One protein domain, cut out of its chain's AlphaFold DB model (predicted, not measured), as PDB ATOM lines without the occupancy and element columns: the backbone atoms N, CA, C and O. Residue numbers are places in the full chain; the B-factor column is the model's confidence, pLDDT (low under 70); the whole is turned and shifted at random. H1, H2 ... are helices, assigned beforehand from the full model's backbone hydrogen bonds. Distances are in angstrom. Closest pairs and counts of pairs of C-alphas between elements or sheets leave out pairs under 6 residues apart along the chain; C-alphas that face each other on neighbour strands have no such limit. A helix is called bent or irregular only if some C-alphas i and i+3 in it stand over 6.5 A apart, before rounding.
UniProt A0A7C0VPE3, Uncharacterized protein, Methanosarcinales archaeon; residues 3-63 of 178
ATOM      1  N   ASP A   3      58.056  35.843 258.667       52.84
ATOM      2  CA  ASP A   3      56.983  36.836 258.757       52.84
ATOM      3  C   ASP A   3      56.359  36.920 260.162       52.84
ATOM      4  O   ASP A   3      55.876  37.980 260.546       52.84
ATOM      5  N   ASP A   4      56.444  35.857 260.973       64.00
ATOM      6  CA  ASP A   4      55.884  35.849 262.333       64.00
ATOM      7  C   ASP A   4      56.620  36.776 263.311       64.00
ATOM      8  O   ASP A   4      56.007  37.298 264.239       64.00
ATOM      9  N   CYS A   5      57.910  37.045 263.087       65.56
ATOM     10  CA  CYS A   5      58.698  37.930 263.950       65.56
ATOM     11  C   CYS A   5      58.354  39.411 263.704       65.56
ATOM     12  O   CYS A   5      58.281  40.209 264.640       65.56
ATOM     13  N   LEU A   6      58.100  39.761 262.435       69.00
ATOM     14  CA  LEU A   6      57.768  41.125 262.007       69.00
ATOM     15  C   LEU A   6      56.351  41.555 262.397       69.00
ATOM     16  O   LEU A   6      56.061  42.748 262.424       69.00
ATOM     17  N   ASN A   7      55.480  40.597 262.718       66.44
ATOM     18  CA  ASN A   7      54.120  40.873 263.178       66.44
ATOM     19  C   ASN A   7      54.085  41.586 264.531       66.44
ATOM     20  O   ASN A   7      53.112  42.275 264.831       66.44
ATOM     21  N   CYS A   8      55.136  41.421 265.335       64.31
ATOM     22  CA  CYS A   8      55.248  42.081 266.624       64.31
ATOM     23  C   CYS A   8      56.244  43.235 266.564       64.31
ATOM     24  O   CYS A   8      55.870  44.312 267.005       64.31
ATOM     25  N   HIS A   9      57.456  43.056 266.012       69.31
ATOM     26  CA  HIS A   9      58.504  44.086 266.044       69.31
ATOM     27  C   HIS A   9      59.317  44.241 264.751       69.31
ATOM     28  O   HIS A   9      59.462  43.284 263.989       69.31
ATOM     29  N   PRO A  10      59.941  45.412 264.505       69.31
ATOM     30  CA  PRO A  10      60.917  45.558 263.428       69.31
ATOM     31  C   PRO A  10      62.106  44.615 263.639       69.31
ATOM     32  O   PRO A  10      62.563  44.416 264.769       69.31
ATOM     33  N   ALA A  11      62.635  44.034 262.560       69.19
ATOM     34  CA  ALA A  11      63.783  43.130 262.646       69.19
ATOM     35  C   ALA A  11      64.936  43.754 263.456       69.19
ATOM     36  O   ALA A  11      65.312  44.899 263.219       69.19
ATOM     37  N   HIS A  12      65.495  42.980 264.393       61.28
ATOM     38  CA  HIS A  12      66.581  43.389 265.299       61.28
ATOM     39  C   HIS A  12      66.295  44.609 266.205       61.28
ATOM     40  O   HIS A  12      67.229  45.114 266.819       61.28
ATOM     41  N   ALA A  13      65.035  45.044 266.347       70.50
ATOM     42  CA  ALA A  13      64.620  46.083 267.301       70.50
ATOM     43  C   ALA A  13      63.452  45.638 268.220       70.50
ATOM     44  O   ALA A  13      62.424  46.309 268.288       70.50
ATOM     45  N   PRO A  14      63.566  44.499 268.935       65.19
ATOM     46  CA  PRO A  14      62.501  44.009 269.819       65.19
ATOM     47  C   PRO A  14      62.265  44.882 271.067       65.19
ATOM     48  O   PRO A  14      61.221  44.766 271.698       65.19
ATOM     49  N   GLN A  15      63.214  45.755 271.426       65.38
ATOM     50  CA  GLN A  15      63.185  46.565 272.653       65.38
ATOM     51  C   GLN A  15      62.176  47.727 272.629       65.38
ATOM     52  O   GLN A  15      61.874  48.286 273.676       65.38
ATOM     53  N   GLU A  16      61.638  48.104 271.468       67.81
ATOM     54  CA  GLU A  16      60.785  49.296 271.325       67.81
ATOM     55  C   GLU A  16      59.281  49.001 271.500       67.81
ATOM     56  O   GLU A  16      58.443  49.740 270.979       67.81
ATOM     57  N   ILE A  17      58.913  47.905 272.186       65.12
ATOM     58  CA  ILE A  17      57.538  47.375 272.189       65.12
ATOM     59  C   ILE A  17      57.008  47.073 273.588       65.12
ATOM     60  O   ILE A  17      57.651  46.413 274.406       65.12
ATOM     61  N   GLU A  18      55.770  47.507 273.824       68.44
ATOM     62  CA  GLU A  18      54.935  47.055 274.935       68.44
ATOM     63  C   GLU A  18      54.213  45.761 274.544       68.44
ATOM     64  O   GLU A  18      53.540  45.705 273.510       68.44
ATOM     65  N   TYR A  19      54.332  44.709 275.357       67.75
ATOM     66  CA  TYR A  19      53.693  43.435 275.035       67.75
ATOM     67  C   TYR A  19      52.266  43.378 275.576       67.75
ATOM     68  O   TYR A  19      52.064  43.427 276.792       67.75
ATOM     69  N   PRO A  20      51.249  43.195 274.715       65.12
ATOM     70  CA  PRO A  20      49.908  42.912 275.196       65.12
ATOM     71  C   PRO A  20      49.879  41.544 275.893       65.12
ATOM     72  O   PRO A  20      50.576  40.609 275.501       65.12
ATOM     73  N   ALA A  21      48.995  41.379 276.881       66.50
ATOM     74  CA  ALA A  21      48.827  40.130 277.646       66.50
ATOM     75  C   ALA A  21      48.462  38.885 276.793       66.50
ATOM     76  O   ALA A  21      48.370  37.759 277.299       66.50
ATOM     77  N   THR A  22      48.208  39.091 275.500       70.75
ATOM     78  CA  THR A  22      47.921  38.069 274.492       70.75
ATOM     79  C   THR A  22      49.171  37.391 273.927       70.75
ATOM     80  O   THR A  22      49.018  36.344 273.307       70.75
ATOM     81  N   VAL A  23      50.371  37.949 274.127       77.38
ATOM     82  CA  VAL A  23      51.641  37.315 273.720       77.38
ATOM     83  C   VAL A  23      51.837  36.005 274.489       77.38
ATOM     84  O   VAL A  23      51.539  35.937 275.688       77.38
ATOM     85  N   SER A  24      52.269  34.951 273.789       84.50
ATOM     86  CA  SER A  24      52.459  33.619 274.371       84.50
ATOM     87  C   SER A  24      53.876  33.431 274.917       84.50
ATOM     88  O   SER A  24      54.832  34.025 274.418       84.50
ATOM     89  N   ASP A  25      54.022  32.573 275.927       88.25
ATOM     90  CA  ASP A  25      55.324  32.296 276.543       88.25
ATOM     91  C   ASP A  25      56.265  31.558 275.572       88.25
ATOM     92  O   ASP A  25      57.485  31.701 275.659       88.25
ATOM     93  N   GLU A  26      55.718  30.804 274.610       87.94
ATOM     94  CA  GLU A  26      56.492  30.153 273.546       87.94
ATOM     95  C   GLU A  26      57.210  31.174 272.658       87.94
ATOM     96  O   GLU A  26      58.377  30.975 272.330       87.94
ATOM     97  N   GLN A  27      56.561  32.300 272.339       84.62
ATOM     98  CA  GLN A  27      57.183  33.374 271.556       84.62
ATOM     99  C   GLN A  27      58.341  34.024 272.324       84.62
ATOM    100  O   GLN A  27      59.364  34.374 271.741       84.62
ATOM    101  N   CYS A  28      58.221  34.150 273.650       87.06
ATOM    102  CA  CYS A  28      59.333  34.589 274.492       87.06
ATOM    103  C   CYS A  28      60.466  33.546 274.503       87.06
ATOM    104  O   CYS A  28      61.642  33.911 274.460       87.06
ATOM    105  N   ALA A  29      60.127  32.253 274.533       90.62
ATOM    106  CA  ALA A  29      61.079  31.144 274.582       90.62
ATOM    107  C   ALA A  29      61.932  30.999 273.309       90.62
ATOM    108  O   ALA A  29      63.047  30.474 273.398       90.62
ATOM    109  N   ASP A  30      61.462  31.493 272.160       86.50
ATOM    110  CA  ASP A  30      62.231  31.507 270.908       86.50
ATOM    111  C   ASP A  30      63.565  32.262 271.056       86.50
ATOM    112  O   ASP A  30      64.579  31.855 270.485       86.50
ATOM    113  N   CYS A  31      63.598  33.316 271.882       86.00
ATOM    114  CA  CYS A  31      64.819  34.058 272.220       86.00
ATOM    115  C   CYS A  31      65.325  33.769 273.644       86.00
ATOM    116  O   CYS A  31      66.531  33.673 273.867       86.00
ATOM    117  N   HIS A  32      64.427  33.577 274.612       90.25
ATOM    118  CA  HIS A  32      64.742  33.406 276.035       90.25
ATOM    119  C   HIS A  32      64.604  31.961 276.523       90.25
ATOM    120  O   HIS A  32      64.218  31.710 277.666       90.25
ATOM    121  N   LYS A  33      64.988  30.989 275.690       94.00
ATOM    122  CA  LYS A  33      64.868  29.553 275.989       94.00
ATOM    123  C   LYS A  33      65.382  29.160 277.379       94.00
ATOM    124  O   LYS A  33      64.750  28.361 278.065       94.00
ATOM    125  N   GLY A  34      66.519  29.716 277.805       94.88
ATOM    126  CA  GLY A  34      67.095  29.440 279.125       94.88
ATOM    127  C   GLY A  34      66.197  29.891 280.283       94.88
ATOM    128  O   GLY A  34      66.010  29.137 281.234       94.88
ATOM    129  N   ALA A  35      65.597  31.079 280.174       93.44
ATOM    130  CA  ALA A  35      64.674  31.606 281.178       93.44
ATOM    131  C   ALA A  35      63.381  30.784 281.235       93.44
ATOM    132  O   ALA A  35      62.956  30.397 282.321       93.44
ATOM    133  N   SER A  36      62.809  30.437 280.077       93.56
ATOM    134  CA  SER A  36      61.604  29.601 279.999       93.56
ATOM    135  C   SER A  36      61.827  28.215 280.610       93.56
ATOM    136  O   SER A  36      60.982  27.728 281.359       93.56
ATOM    137  N   ILE A  37      62.983  27.592 280.349       94.06
ATOM    138  CA  ILE A  37      63.349  26.306 280.959       94.06
ATOM    139  C   ILE A  37      63.505  26.450 282.477       94.06
ATOM    140  O   ILE A  37      62.935  25.646 283.210       94.06
ATOM    141  N   ALA A  38      64.240  27.460 282.954       94.00
ATOM    142  CA  ALA A  38      64.457  27.672 284.385       94.00
ATOM    143  C   ALA A  38      63.135  27.898 285.142       94.00
ATOM    144  O   ALA A  38      62.910  27.275 286.182       94.00
ATOM    145  N   LEU A  39      62.232  28.708 284.574       92.88
ATOM    146  CA  LEU A  39      60.917  28.994 285.153       92.88
ATOM    147  C   LEU A  39      60.043  27.748 285.238       92.88
ATOM    148  O   LEU A  39      59.438  27.496 286.281       92.88
ATOM    149  N   ALA A  40      60.030  26.931 284.185       91.44
ATOM    150  CA  ALA A  40      59.320  25.660 284.189       91.44
ATOM    151  C   ALA A  40      59.913  24.662 285.204       91.44
ATOM    152  O   ALA A  40      59.167  23.966 285.893       91.44
ATOM    153  N   GLN A  41      61.244  24.606 285.331       91.25
ATOM    154  CA  GLN A  41      61.948  23.693 286.242       91.25
ATOM    155  C   GLN A  41      61.733  24.017 287.719       91.25
ATOM    156  O   GLN A  41      61.690  23.097 288.535       91.25
ATOM    157  N   GLY A  42      61.583  25.297 288.069       85.19
ATOM    158  CA  GLY A  42      61.400  25.705 289.460       85.19
ATOM    159  C   GLY A  42      60.142  25.133 290.116       85.19
ATOM    160  O   GLY A  42      60.093  25.032 291.339       85.19
ATOM    161  N   ASN A  43      59.131  24.741 289.325       84.88
ATOM    162  CA  ASN A  43      57.884  24.131 289.799       84.88
ATOM    163  C   ASN A  43      57.261  24.885 290.998       84.88
ATOM    164  O   ASN A  43      56.836  24.297 291.995       84.88
ATOM    165  N   THR A  44      57.262  26.219 290.920       89.44
ATOM    166  CA  THR A  44      56.692  27.114 291.939       89.44
ATOM    167  C   THR A  44      55.417  27.768 291.415       89.44
ATOM    168  O   THR A  44      55.057  27.618 290.256       89.44
ATOM    169  N   ARG A  45      54.737  28.591 292.222       90.31
ATOM    170  CA  ARG A  45      53.606  29.390 291.710       90.31
ATOM    171  C   ARG A  45      54.003  30.276 290.521       90.31
ATOM    172  O   ARG A  45      53.170  30.490 289.645       90.31
ATOM    173  N   HIS A  46      55.261  30.715 290.440       91.44
ATOM    174  CA  HIS A  46      55.756  31.494 289.305       91.44
ATOM    175  C   HIS A  46      55.751  30.707 287.992       91.44
ATOM    176  O   HIS A  46      55.540  31.310 286.949       91.44
ATOM    177  N   SER A  47      55.891  29.376 288.020       90.62
ATOM    178  CA  SER A  47      55.873  28.561 286.795       90.62
ATOM    179  C   SER A  47      54.488  28.474 286.145       90.62
ATOM    180  O   SER A  47      54.368  27.981 285.030       90.62
ATOM    181  N   SER A  48      53.440  28.936 286.838       89.88
ATOM    182  CA  SER A  48      52.087  29.092 286.283       89.88
ATOM    183  C   SER A  48      51.794  30.494 285.740       89.88
ATOM    184  O   SER A  48      50.712  30.722 285.198       89.88
ATOM    185  N   LEU A  49      52.719  31.442 285.912       90.06
ATOM    186  CA  LEU A  49      52.566  32.812 285.433       90.06
ATOM    187  C   LEU A  49      53.132  32.933 284.021       90.06
ATOM    188  O   LEU A  49      54.184  32.373 283.720       90.06
ATOM    189  N   LYS A  50      52.453  33.723 283.187       90.25
ATOM    190  CA  LYS A  50      52.977  34.122 281.880       90.25
ATOM    191  C   LYS A  50      54.169  35.059 282.035       90.25
ATOM    192  O   LYS A  50      54.201  35.852 282.979       90.25
ATOM    193  N   CYS A  51      55.070  35.078 281.056       90.31
ATOM    194  CA  CYS A  51      56.202  36.009 281.010       90.31
ATOM    195  C   CYS A  51      55.736  37.468 281.163       90.31
ATOM    196  O   CYS A  51      56.308  38.233 281.940       90.31
ATOM    197  N   THR A  52      54.633  37.821 280.496       89.06
ATOM    198  CA  THR A  52      54.038  39.167 280.493       89.06
ATOM    199  C   THR A  52      53.392  39.587 281.813       89.06
ATOM    200  O   THR A  52      53.084  40.763 281.988       89.06
ATOM    201  N   TYR A  53      53.198  38.663 282.761       89.25
ATOM    202  CA  TYR A  53      52.719  39.016 284.100       89.25
ATOM    203  C   TYR A  53      53.766  39.834 284.866       89.25
ATOM    204  O   TYR A  53      53.423  40.782 285.566       89.25
ATOM    205  N   CYS A  54      55.039  39.462 284.713       89.31
ATOM    206  CA  CYS A  54      56.165  40.134 285.352       89.31
ATOM    207  C   CYS A  54      56.832  41.144 284.401       89.31
ATOM    208  O   CYS A  54      57.201  42.236 284.823       89.31
ATOM    209  N   HIS A  55      56.972  40.791 283.119       89.44
ATOM    210  CA  HIS A  55      57.628  41.604 282.091       89.44
ATOM    211  C   HIS A  55      56.590  42.257 281.175       89.44
ATOM    212  O   HIS A  55      56.269  41.745 280.103       89.44
ATOM    213  N   THR A  56      56.044  43.393 281.605       84.12
ATOM    214  CA  THR A  56      55.027  44.137 280.836       84.12
ATOM    215  C   THR A  56      55.610  44.878 279.628       84.12
ATOM    216  O   THR A  56      54.918  45.122 278.640       84.12
ATOM    217  N   THR A  57      56.910  45.164 279.670       83.25
ATOM    218  CA  THR A  57      57.689  45.735 278.566       83.25
ATOM    219  C   THR A  57      58.910  44.853 278.322       83.25
ATOM    220  O   THR A  57      59.465  44.291 279.271       83.25
ATOM    221  N   HIS A  58      59.340  44.704 277.065       80.31
ATOM    222  CA  HIS A  58      60.557  43.946 276.758       80.31
ATOM    223  C   HIS A  58      61.758  44.521 277.530       80.31
ATOM    224  O   HIS A  58      61.880  45.735 277.657       80.31
ATOM    225  N   GLU A  59      62.625  43.652 278.065       77.25
ATOM    226  CA  GLU A  59      63.805  44.007 278.884       77.25
ATOM    227  C   GLU A  59      63.520  44.679 280.243       77.25
ATOM    228  O   GLU A  59      64.430  44.844 281.056       77.25
ATOM    229  N   GLN A  60      62.263  44.993 280.571       86.75
ATOM    230  CA  GLN A  60      61.911  45.465 281.908       86.75
ATOM    231  C   GLN A  60      62.317  44.423 282.954       86.75
ATOM    232  O   GLN A  60      61.861  43.283 282.907       86.75
ATOM    233  N   ILE A  61      63.093  44.833 283.956       89.75
ATOM    234  CA  ILE A  61      63.347  44.021 285.145       89.75
ATOM    235  C   ILE A  61      62.331  44.423 286.228       89.75
ATOM    236  O   ILE A  61      62.397  45.548 286.734       89.75
ATOM    237  N   PRO A  62      61.366  43.554 286.574       90.19
ATOM    238  CA  PRO A  62      60.388  43.844 287.615       90.19
ATOM    239  C   PRO A  62      61.040  43.819 288.994       90.19
ATOM    240  O   PRO A  62      61.989  43.068 289.243       90.19
ATOM    241  N   LYS A  63      60.503  44.608 289.928       92.25
ATOM    242  CA  LYS A  63      60.974  44.569 291.310       92.25
ATOM    243  C   LYS A  63      60.328  43.389 292.016       92.25
ATOM    244  O   LYS A  63      59.107  43.298 292.107       92.25
TER     245      LYS A  63
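This is residues 3 to 63 of the 178 residues of an uncharacterized protein of Methanosarcinales archaeon (UniProt A0A7C0VPE3). One kinked helix, H2, makes a wall, and the chain after it folds back along it through two short helical turns, H3 by its last residues and H4 near its first. The first helix, H1, lies away from this body at one end of the longest axis, and a long stretch with no named element, residues 7 to 24, joins it to H2. The printed part has 61 residues with four named helices, in the order H1, H2, H3, H4, and no named strand; the class is all helix, though 29 of the 61 residues, under half, are in named elements. The whole is compact, with a radius of gyration of the C-alphas of 11.9 A, and only just elongated, spanning 34 by 23 by 18 A.

Find C-alpha 25 at (55.324, 32.296, 276.543); there H2 begins, and it covers residues 25 to 41, 14.6 A from first to last C-alpha. Look near residue 32 for a kink of 127 degrees; H2 is irregular, with C-alphas 31 and 34 8.6 A apart. Further on, H3 is residues 45 to 48, 5.6 A long, and H4 is residues 51 to 54, 6.0 A long, ending at C-alpha 54 (56.165, 40.134, 285.352). Go back to C-alpha 3 at (56.983, 36.836, 258.757) for H1, residues 3 to 6, 5.4 A long.

Start from H2, the longest helix. With its residues 39 to 41 alone it touches H3, only at the corner by their link; the closest C-alphas, those of Ala 40 and Ser 47, are 5.2 A apart. Then look at Asp 25 of H2 and Cys 51 of H4: their C-alphas, the closest of the two helices, are 5.9 A apart, and the helices are close but not clearly touching. H3 and H4 are apart, and H1 is apart from H2, H3 and H4. In H2 10 of 13 O i to N i+4 pairs are within hydrogen-bond range; H1, H3 and H4 are too short for such a pair, and each has its one O i to N i+3 pair within range.

The two C-alphas farthest apart are those of Asp 3 and Thr 44, 34.6 A. The printed part, residues 3 to 63, has no cut. The link from H1 to H2, 18 residues, is long, while those from H2 to H3 and from H3 to H4 are tight. Read the B-factor column for the model's confidence: mean pLDDT of the printed part is 81.3, and residues 3 to 12 and 14 to 21 are under 70.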